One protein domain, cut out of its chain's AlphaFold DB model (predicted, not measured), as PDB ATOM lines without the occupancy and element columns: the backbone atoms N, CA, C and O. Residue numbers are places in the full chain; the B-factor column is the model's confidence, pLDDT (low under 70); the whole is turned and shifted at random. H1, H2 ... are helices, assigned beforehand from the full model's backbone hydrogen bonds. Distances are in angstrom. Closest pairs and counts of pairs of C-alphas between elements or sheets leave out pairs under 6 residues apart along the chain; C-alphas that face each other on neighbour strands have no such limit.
ATOM      1  N   ASP A 134      16.307   3.859  27.166       58.75
ATOM      2  CA  ASP A 134      16.347   2.918  26.024       58.75
ATOM      3  C   ASP A 134      17.779   2.566  25.571       58.75
ATOM      4  O   ASP A 134      18.005   1.935  24.532       58.75
ATOM      5  N   LEU A 135      18.785   3.020  26.321       66.69
ATOM      6  CA  LEU A 135      20.199   2.903  25.971       66.69
ATOM      7  C   LEU A 135      20.909   1.795  26.750       66.69
ATOM      8  O   LEU A 135      22.122   1.634  26.593       66.69
ATOM      9  N   ALA A 136      20.185   0.997  27.537       70.00
ATOM     10  CA  ALA A 136      20.705  -0.224  28.135       70.00
ATOM     11  C   ALA A 136      21.150  -1.224  27.053       70.00
ATOM     12  O   ALA A 136      20.562  -1.329  25.973       70.00
ATOM     13  N   CYS A 137      22.213  -1.979  27.326       75.94
ATOM     14  CA  CYS A 137      22.573  -3.100  26.472       75.94
ATOM     15  C   CYS A 137      21.463  -4.164  26.561       75.94
ATOM     16  O   CYS A 137      21.171  -4.602  27.674       75.94
ATOM     17  N   PRO A 138      20.886  -4.615  25.428       78.31
ATOM     18  CA  PRO A 138      19.818  -5.618  25.437       78.31
ATOM     19  C   PRO A 138      20.218  -6.906  26.166       78.31
ATOM     20  O   PRO A 138      19.418  -7.490  26.885       78.31
ATOM     21  N   ASP A 139      21.485  -7.301  26.016       82.06
ATOM     22  CA  ASP A 139      22.032  -8.525  26.602       82.06
ATOM     23  C   ASP A 139      22.561  -8.322  28.032       82.06
ATOM     24  O   ASP A 139      22.719  -9.281  28.785       82.06
ATOM     25  N   HIS A 140      22.859  -7.077  28.419       81.31
ATOM     26  CA  HIS A 140      23.447  -6.743  29.718       81.31
ATOM     27  C   HIS A 140      22.774  -5.488  30.294       81.31
ATOM     28  O   HIS A 140      23.347  -4.397  30.223       81.31
ATOM     29  N   PRO A 141      21.587  -5.618  30.916       72.00
ATOM     30  CA  PRO A 141      20.806  -4.476  31.410       72.00
ATOM     31  C   PRO A 141      21.524  -3.614  32.464       72.00
ATOM     32  O   PRO A 141      21.107  -2.494  32.745       72.00
ATOM     33  N   GLY A 142      22.611  -4.124  33.057       68.75
ATOM     34  CA  GLY A 142      23.487  -3.390  33.975       68.75
ATOM     35  C   GLY A 142      24.398  -2.350  33.306       68.75
ATOM     36  O   GLY A 142      24.969  -1.500  33.994       68.75
ATOM     37  N   GLU A 143      24.516  -2.403  31.982       69.94
ATOM     38  CA  GLU A 143      25.514  -1.704  31.177       69.94
ATOM     39  C   GLU A 143      24.864  -0.891  30.049       69.94
ATOM     40  O   GLU A 143      23.782  -1.217  29.562       69.94
ATOM     41  N   TRP A 144      25.542   0.152  29.574       71.75
ATOM     42  CA  TRP A 144      25.071   0.953  28.438       71.75
ATOM     43  C   TRP A 144      25.392   0.266  27.109       71.75
ATOM     44  O   TRP A 144      26.487  -0.254  26.920       71.75
ATOM     45  N   LYS A 145      24.484   0.302  26.133       72.31
ATOM     46  CA  LYS A 145      24.606  -0.367  24.824       72.31
ATOM     47  C   LYS A 145      25.924  -0.067  24.100       72.31
ATOM     48  O   LYS A 145      26.514  -0.967  23.502       72.31
ATOM     49  N   HIS A 146      26.391   1.178  24.157       62.16
ATOM     50  CA  HIS A 146      27.601   1.618  23.458       62.16
ATOM     51  C   HIS A 146      28.901   1.357  24.244       62.16
ATOM     52  O   HIS A 146      29.952   1.209  23.629       62.16
ATOM     53  N   SER A 147      28.851   1.234  25.575       63.78
ATOM     54  CA  SER A 147      30.039   1.037  26.428       63.78
ATOM     55  C   SER A 147      30.034  -0.272  27.219       63.78
ATOM     56  O   SER A 147      30.943  -0.506  28.012       63.78
ATOM     57  N   CYS A 148      29.070  -1.154  26.948       79.38
ATOM     58  CA  CYS A 148      28.896  -2.424  27.634       79.38
ATOM     59  C   CYS A 148      30.185  -3.239  27.632       79.38
ATOM     60  O   CYS A 148      30.630  -3.729  26.587       79.38
ATOM     61  N   PHE A 149      30.778  -3.370  28.819       77.81
ATOM     62  CA  PHE A 149      32.065  -4.022  28.995       77.81
ATOM     63  C   PHE A 149      32.039  -5.489  28.532       77.81
ATOM     64  O   PHE A 149      32.872  -5.826  27.687       77.81
ATOM     65  N   PRO A 150      31.057  -6.327  28.931       81.31
ATOM     66  CA  PRO A 150      30.923  -7.689  28.411       81.31
ATOM     67  C   PRO A 150      30.856  -7.766  26.879       81.31
ATOM     68  O   PRO A 150      31.596  -8.532  26.261       81.31
ATOM     69  N   CYS A 151      30.029  -6.934  26.236       78.75
ATOM     70  CA  CYS A 151      29.908  -6.908  24.773       78.75
ATOM     71  C   CYS A 151      31.195  -6.434  24.093       78.75
ATOM     72  O   CYS A 151      31.600  -6.975  23.063       78.75
ATOM     73  N   ARG A 152      31.862  -5.422  24.655       77.19
ATOM     74  CA  ARG A 152      33.136  -4.913  24.141       77.19
ATOM     75  C   ARG A 152      34.242  -5.956  24.270       77.19
ATOM     76  O   ARG A 152      35.010  -6.143  23.329       77.19
ATOM     77  N   GLU A 153      34.321  -6.640  25.405       82.19
ATOM     78  CA  GLU A 153      35.300  -7.693  25.650       82.19
ATOM     79  C   GLU A 153      35.055  -8.902  24.744       82.19
ATOM     80  O   GLU A 153      36.002  -9.411  24.143       82.19
ATOM     81  N   LYS A 154      33.792  -9.309  24.568       81.75
ATOM     82  CA  LYS A 154      33.397 -10.353  23.616       81.75
ATOM     83  C   LYS A 154      33.846 -10.007  22.195       81.75
ATOM     84  O   LYS A 154      34.598 -10.779  21.607       81.75
ATOM     85  N   ARG A 155      33.513  -8.808  21.696       78.56
ATOM     86  CA  ARG A 155      33.972  -8.324  20.377       78.56
ATOM     87  C   ARG A 155      35.497  -8.337  20.256       78.56
ATOM     88  O   ARG A 155      36.028  -8.732  19.224       78.56
ATOM     89  N   ARG A 156      36.219  -7.938  21.310       74.19
ATOM     90  CA  ARG A 156      37.690  -7.970  21.330       74.19
ATOM     91  C   ARG A 156      38.231  -9.399  21.245       74.19
ATOM     92  O   ARG A 156      39.175  -9.630  20.498       74.19
ATOM     93  N   LYS A 157      37.653 -10.346  21.988       76.50
ATOM     94  CA  LYS A 157      38.044 -11.767  21.963       76.50
ATOM     95  C   LYS A 157      37.743 -12.414  20.612       76.50
ATOM     96  O   LYS A 157      38.582 -13.139  20.093       76.50
ATOM     97  N   GLU A 158      36.597 -12.107  20.012       75.69
ATOM     98  CA  GLU A 158      36.217 -12.585  18.675       75.69
ATOM     99  C   GLU A 158      37.132 -12.018  17.583       75.69
ATOM    100  O   GLU A 158      37.597 -12.765  16.718       75.69
ATOM    101  N   ALA A 159      37.458 -10.722  17.657       70.56
ATOM    102  CA  ALA A 159      38.426 -10.076  16.771       70.56
ATOM    103  C   ALA A 159      39.844 -10.649  16.937       70.56
ATOM    104  O   ALA A 159      40.581 -10.776  15.963       70.56
ATOM    105  N   ALA A 160      40.211 -11.033  18.162       66.06
ATOM    106  CA  ALA A 160      41.480 -11.675  18.485       66.06
ATOM    107  C   ALA A 160      41.474 -13.203  18.279       66.06
ATOM    108  O   ALA A 160      42.480 -13.854  18.563       66.06
ATOM    109  N   SER A 161      40.372 -13.796  17.804       76.25
ATOM    110  CA  SER A 161      40.325 -15.240  17.581       76.25
ATOM    111  C   SER A 161      41.250 -15.637  16.417       76.25
ATOM    112  O   SER A 161      41.331 -14.910  15.420       76.25
ATOM    113  N   PRO A 162      41.943 -16.793  16.492       77.88
ATOM    114  CA  PRO A 162      42.850 -17.240  15.432       77.88
ATOM    115  C   PRO A 162      42.176 -17.329  14.062       77.88
ATOM    116  O   PRO A 162      42.799 -17.050  13.038       77.88
ATOM    117  N   GLU A 163      40.892 -17.680  14.045       78.00
ATOM    118  CA  GLU A 163      40.100 -17.795  12.829       78.00
ATOM    119  C   GLU A 163      39.772 -16.425  12.222       78.00
ATOM    120  O   GLU A 163      39.976 -16.228  11.025       78.00
ATOM    121  N   THR A 164      39.363 -15.443  13.034       71.62
ATOM    122  CA  THR A 164      39.148 -14.065  12.565       71.62
ATOM    123  C   THR A 164      40.452 -13.430  12.089       71.62
ATOM    124  O   THR A 164      40.487 -12.846  11.009       71.62
ATOM    125  N   ILE A 165      41.556 -13.611  12.824       75.44
ATOM    126  CA  ILE A 165      42.885 -13.133  12.410       75.44
ATOM    127  C   ILE A 165      43.302 -13.776  11.083       75.44
ATOM    128  O   ILE A 165      43.824 -13.093  10.200       75.44
ATOM    129  N   ARG A 166      43.060 -15.080  10.907       80.69
ATOM    130  CA  ARG A 166      43.338 -15.787   9.652       80.69
ATOM    131  C   ARG A 166      42.498 -15.235   8.498       80.69
ATOM    132  O   ARG A 166      43.075 -14.940   7.455       80.69
ATOM    133  N   ARG A 167      41.192 -15.026   8.693       79.06
ATOM    134  CA  ARG A 167      40.302 -14.420   7.684       79.06
ATOM    135  C   ARG A 167      40.740 -13.002   7.318       79.06
ATOM    136  O   ARG A 167      40.795 -12.681   6.138       79.06
ATOM    137  N   ILE A 168      41.125 -12.180   8.296       75.44
ATOM    138  CA  ILE A 168      41.653 -10.825   8.054       75.44
ATOM    139  C   ILE A 168      42.952 -10.894   7.240       75.44
ATOM    140  O   ILE A 168      43.092 -10.182   6.252       75.44
ATOM    141  N   ARG A 169      43.884 -11.794   7.583       79.38
ATOM    142  CA  ARG A 169      45.133 -11.997   6.820       79.38
ATOM    143  C   ARG A 169      44.887 -12.512   5.401       79.38
ATOM    144  O   ARG A 169      45.640 -12.180   4.489       79.38
ATOM    145  N   GLU A 170      43.884 -13.359   5.200       84.81
ATOM    146  CA  GLU A 170      43.471 -13.827   3.872       84.81
ATOM    147  C   GLU A 170      42.825 -12.696   3.059       84.81
ATOM    148  O   GLU A 170      43.200 -12.497   1.909       84.81
ATOM    149  N   ALA A 171      41.952 -11.888   3.662       76.44
ATOM    150  CA  ALA A 171      41.343 -10.720   3.027       76.44
ATOM    151  C   ALA A 171      42.374  -9.628   2.673       76.44
ATOM    152  O   ALA A 171      42.336  -9.087   1.569       76.44
ATOM    153  N   MET A 172      43.361  -9.367   3.542       78.56
ATOM    154  CA  MET A 172      44.501  -8.489   3.231       78.56
ATOM    155  C   MET A 172      45.341  -9.036   2.072       78.56
ATOM    156  O   MET A 172      45.718  -8.284   1.179       78.56
ATOM    157  N   ARG A 173      45.598 -10.355   2.033       80.62
ATOM    158  CA  ARG A 173      46.302 -10.998   0.906       80.62
ATOM    159  C   ARG A 173      45.530 -10.908  -0.410       80.62
ATOM    160  O   ARG A 173      46.155 -10.825  -1.460       80.62
ATOM    161  N   ARG A 174      44.195 -10.909  -0.360       84.56
ATOM    162  CA  ARG A 174      43.317 -10.722  -1.529       84.56
ATOM    163  C   ARG A 174      43.109  -9.251  -1.914       84.56
ATOM    164  O   ARG A 174      42.459  -8.986  -2.916       84.56
ATOM    165  N   GLY A 175      43.652  -8.300  -1.148       73.94
ATOM    166  CA  GLY A 175      43.497  -6.863  -1.400       73.94
ATOM    167  C   GLY A 175      42.100  -6.309  -1.088       73.94
ATOM    168  O   GLY A 175      41.766  -5.210  -1.524       73.94
ATOM    169  N   GLU A 176      41.282  -7.057  -0.344       75.44
ATOM    170  CA  GLU A 176      39.901  -6.697   0.015       75.44
ATOM    171  C   GLU A 176      39.834  -5.733   1.211       75.44
ATOM    172  O   GLU A 176      38.828  -5.059   1.419       75.44
ATOM    173  N   LEU A 177      40.911  -5.660   1.997       57.69
ATOM    174  CA  LEU A 177      41.077  -4.752   3.130       57.69
ATOM    175  C   LEU A 177      42.353  -3.933   2.901       57.69
ATOM    176  O   LEU A 177      43.414  -4.517   2.665       57.69
ATOM    177  N   ARG A 178      42.232  -2.602   2.930       51.31
ATOM    178  CA  ARG A 178      43.347  -1.647   2.828       51.31
ATOM    179  C   ARG A 178      43.746  -1.131   4.200       51.31
ATOM    180  O   ARG A 178      42.820  -0.852   4.992       51.31
TER     181      ARG A 178
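AT A GLANCE: This is residues 134 to 178 of the 178 residues of an uncharacterized protein of Dermabacter sp. HFH0086 (UniProt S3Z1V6). Two short helices, H2 and H1, follow each other along a thin, extended rod with a corner where they meet near their ends. Residues 134 to 148 make a loop at the end of the rod beyond H1, and the short tail of residues 174 to 178 folds back at the other end, after H2. The printed part has 45 residues with two named helices, H1 then H2 along the chain, and no named strand; the class is all helix. It is extended, with a radius of gyration of the C-alphas of 14.6 A and spans of 41 by 19 by 12 A.

IN THESE COORDINATES: H2, the longest helix by residues, has 12, residues 162 to 173, and measures 16.2 A from first to last C-alpha. It begins at C-alpha 162 at (42.850, -17.240, 15.432) and ends at C-alpha 173 at (46.302, -10.998, 0.906). H1 is residues 149 to 159, 15.1 A long, beginning at C-alpha 149 at (32.065, -4.022, 28.995).

HOW THE PARTS SIT: H2 and H1 are close but not clearly touching, with 2 pairs of C-alphas within 8 A. Their closest C-alphas, those of Glu 158 and Thr 164, are 6.9 A apart. Their lines stand at a steep tilt of 55 degrees, and they run the same way. Their centres are 17.8 A apart. A tight link of 2 residues joins them. In H1 and H2 every O i to N i+4 pair is within hydrogen-bond range.

THE WHOLE: The two C-alphas farthest apart, those of Asp 134 and Arg 173, are 41.5 A apart. Residues 152 to 158 of H1 stand free, as do residues 160 to 167, of which 162 to 167 belong to H2, and residues 170 to 175, of which 170 to 173 belong to H2. The printed part has no cut and ends at Arg 178, the chain's last residue. The mean pLDDT of the printed part is 74.5; it is under 70 at residues 134 to 135, 142 to 143, 146 to 147, 160 and 177 to 178.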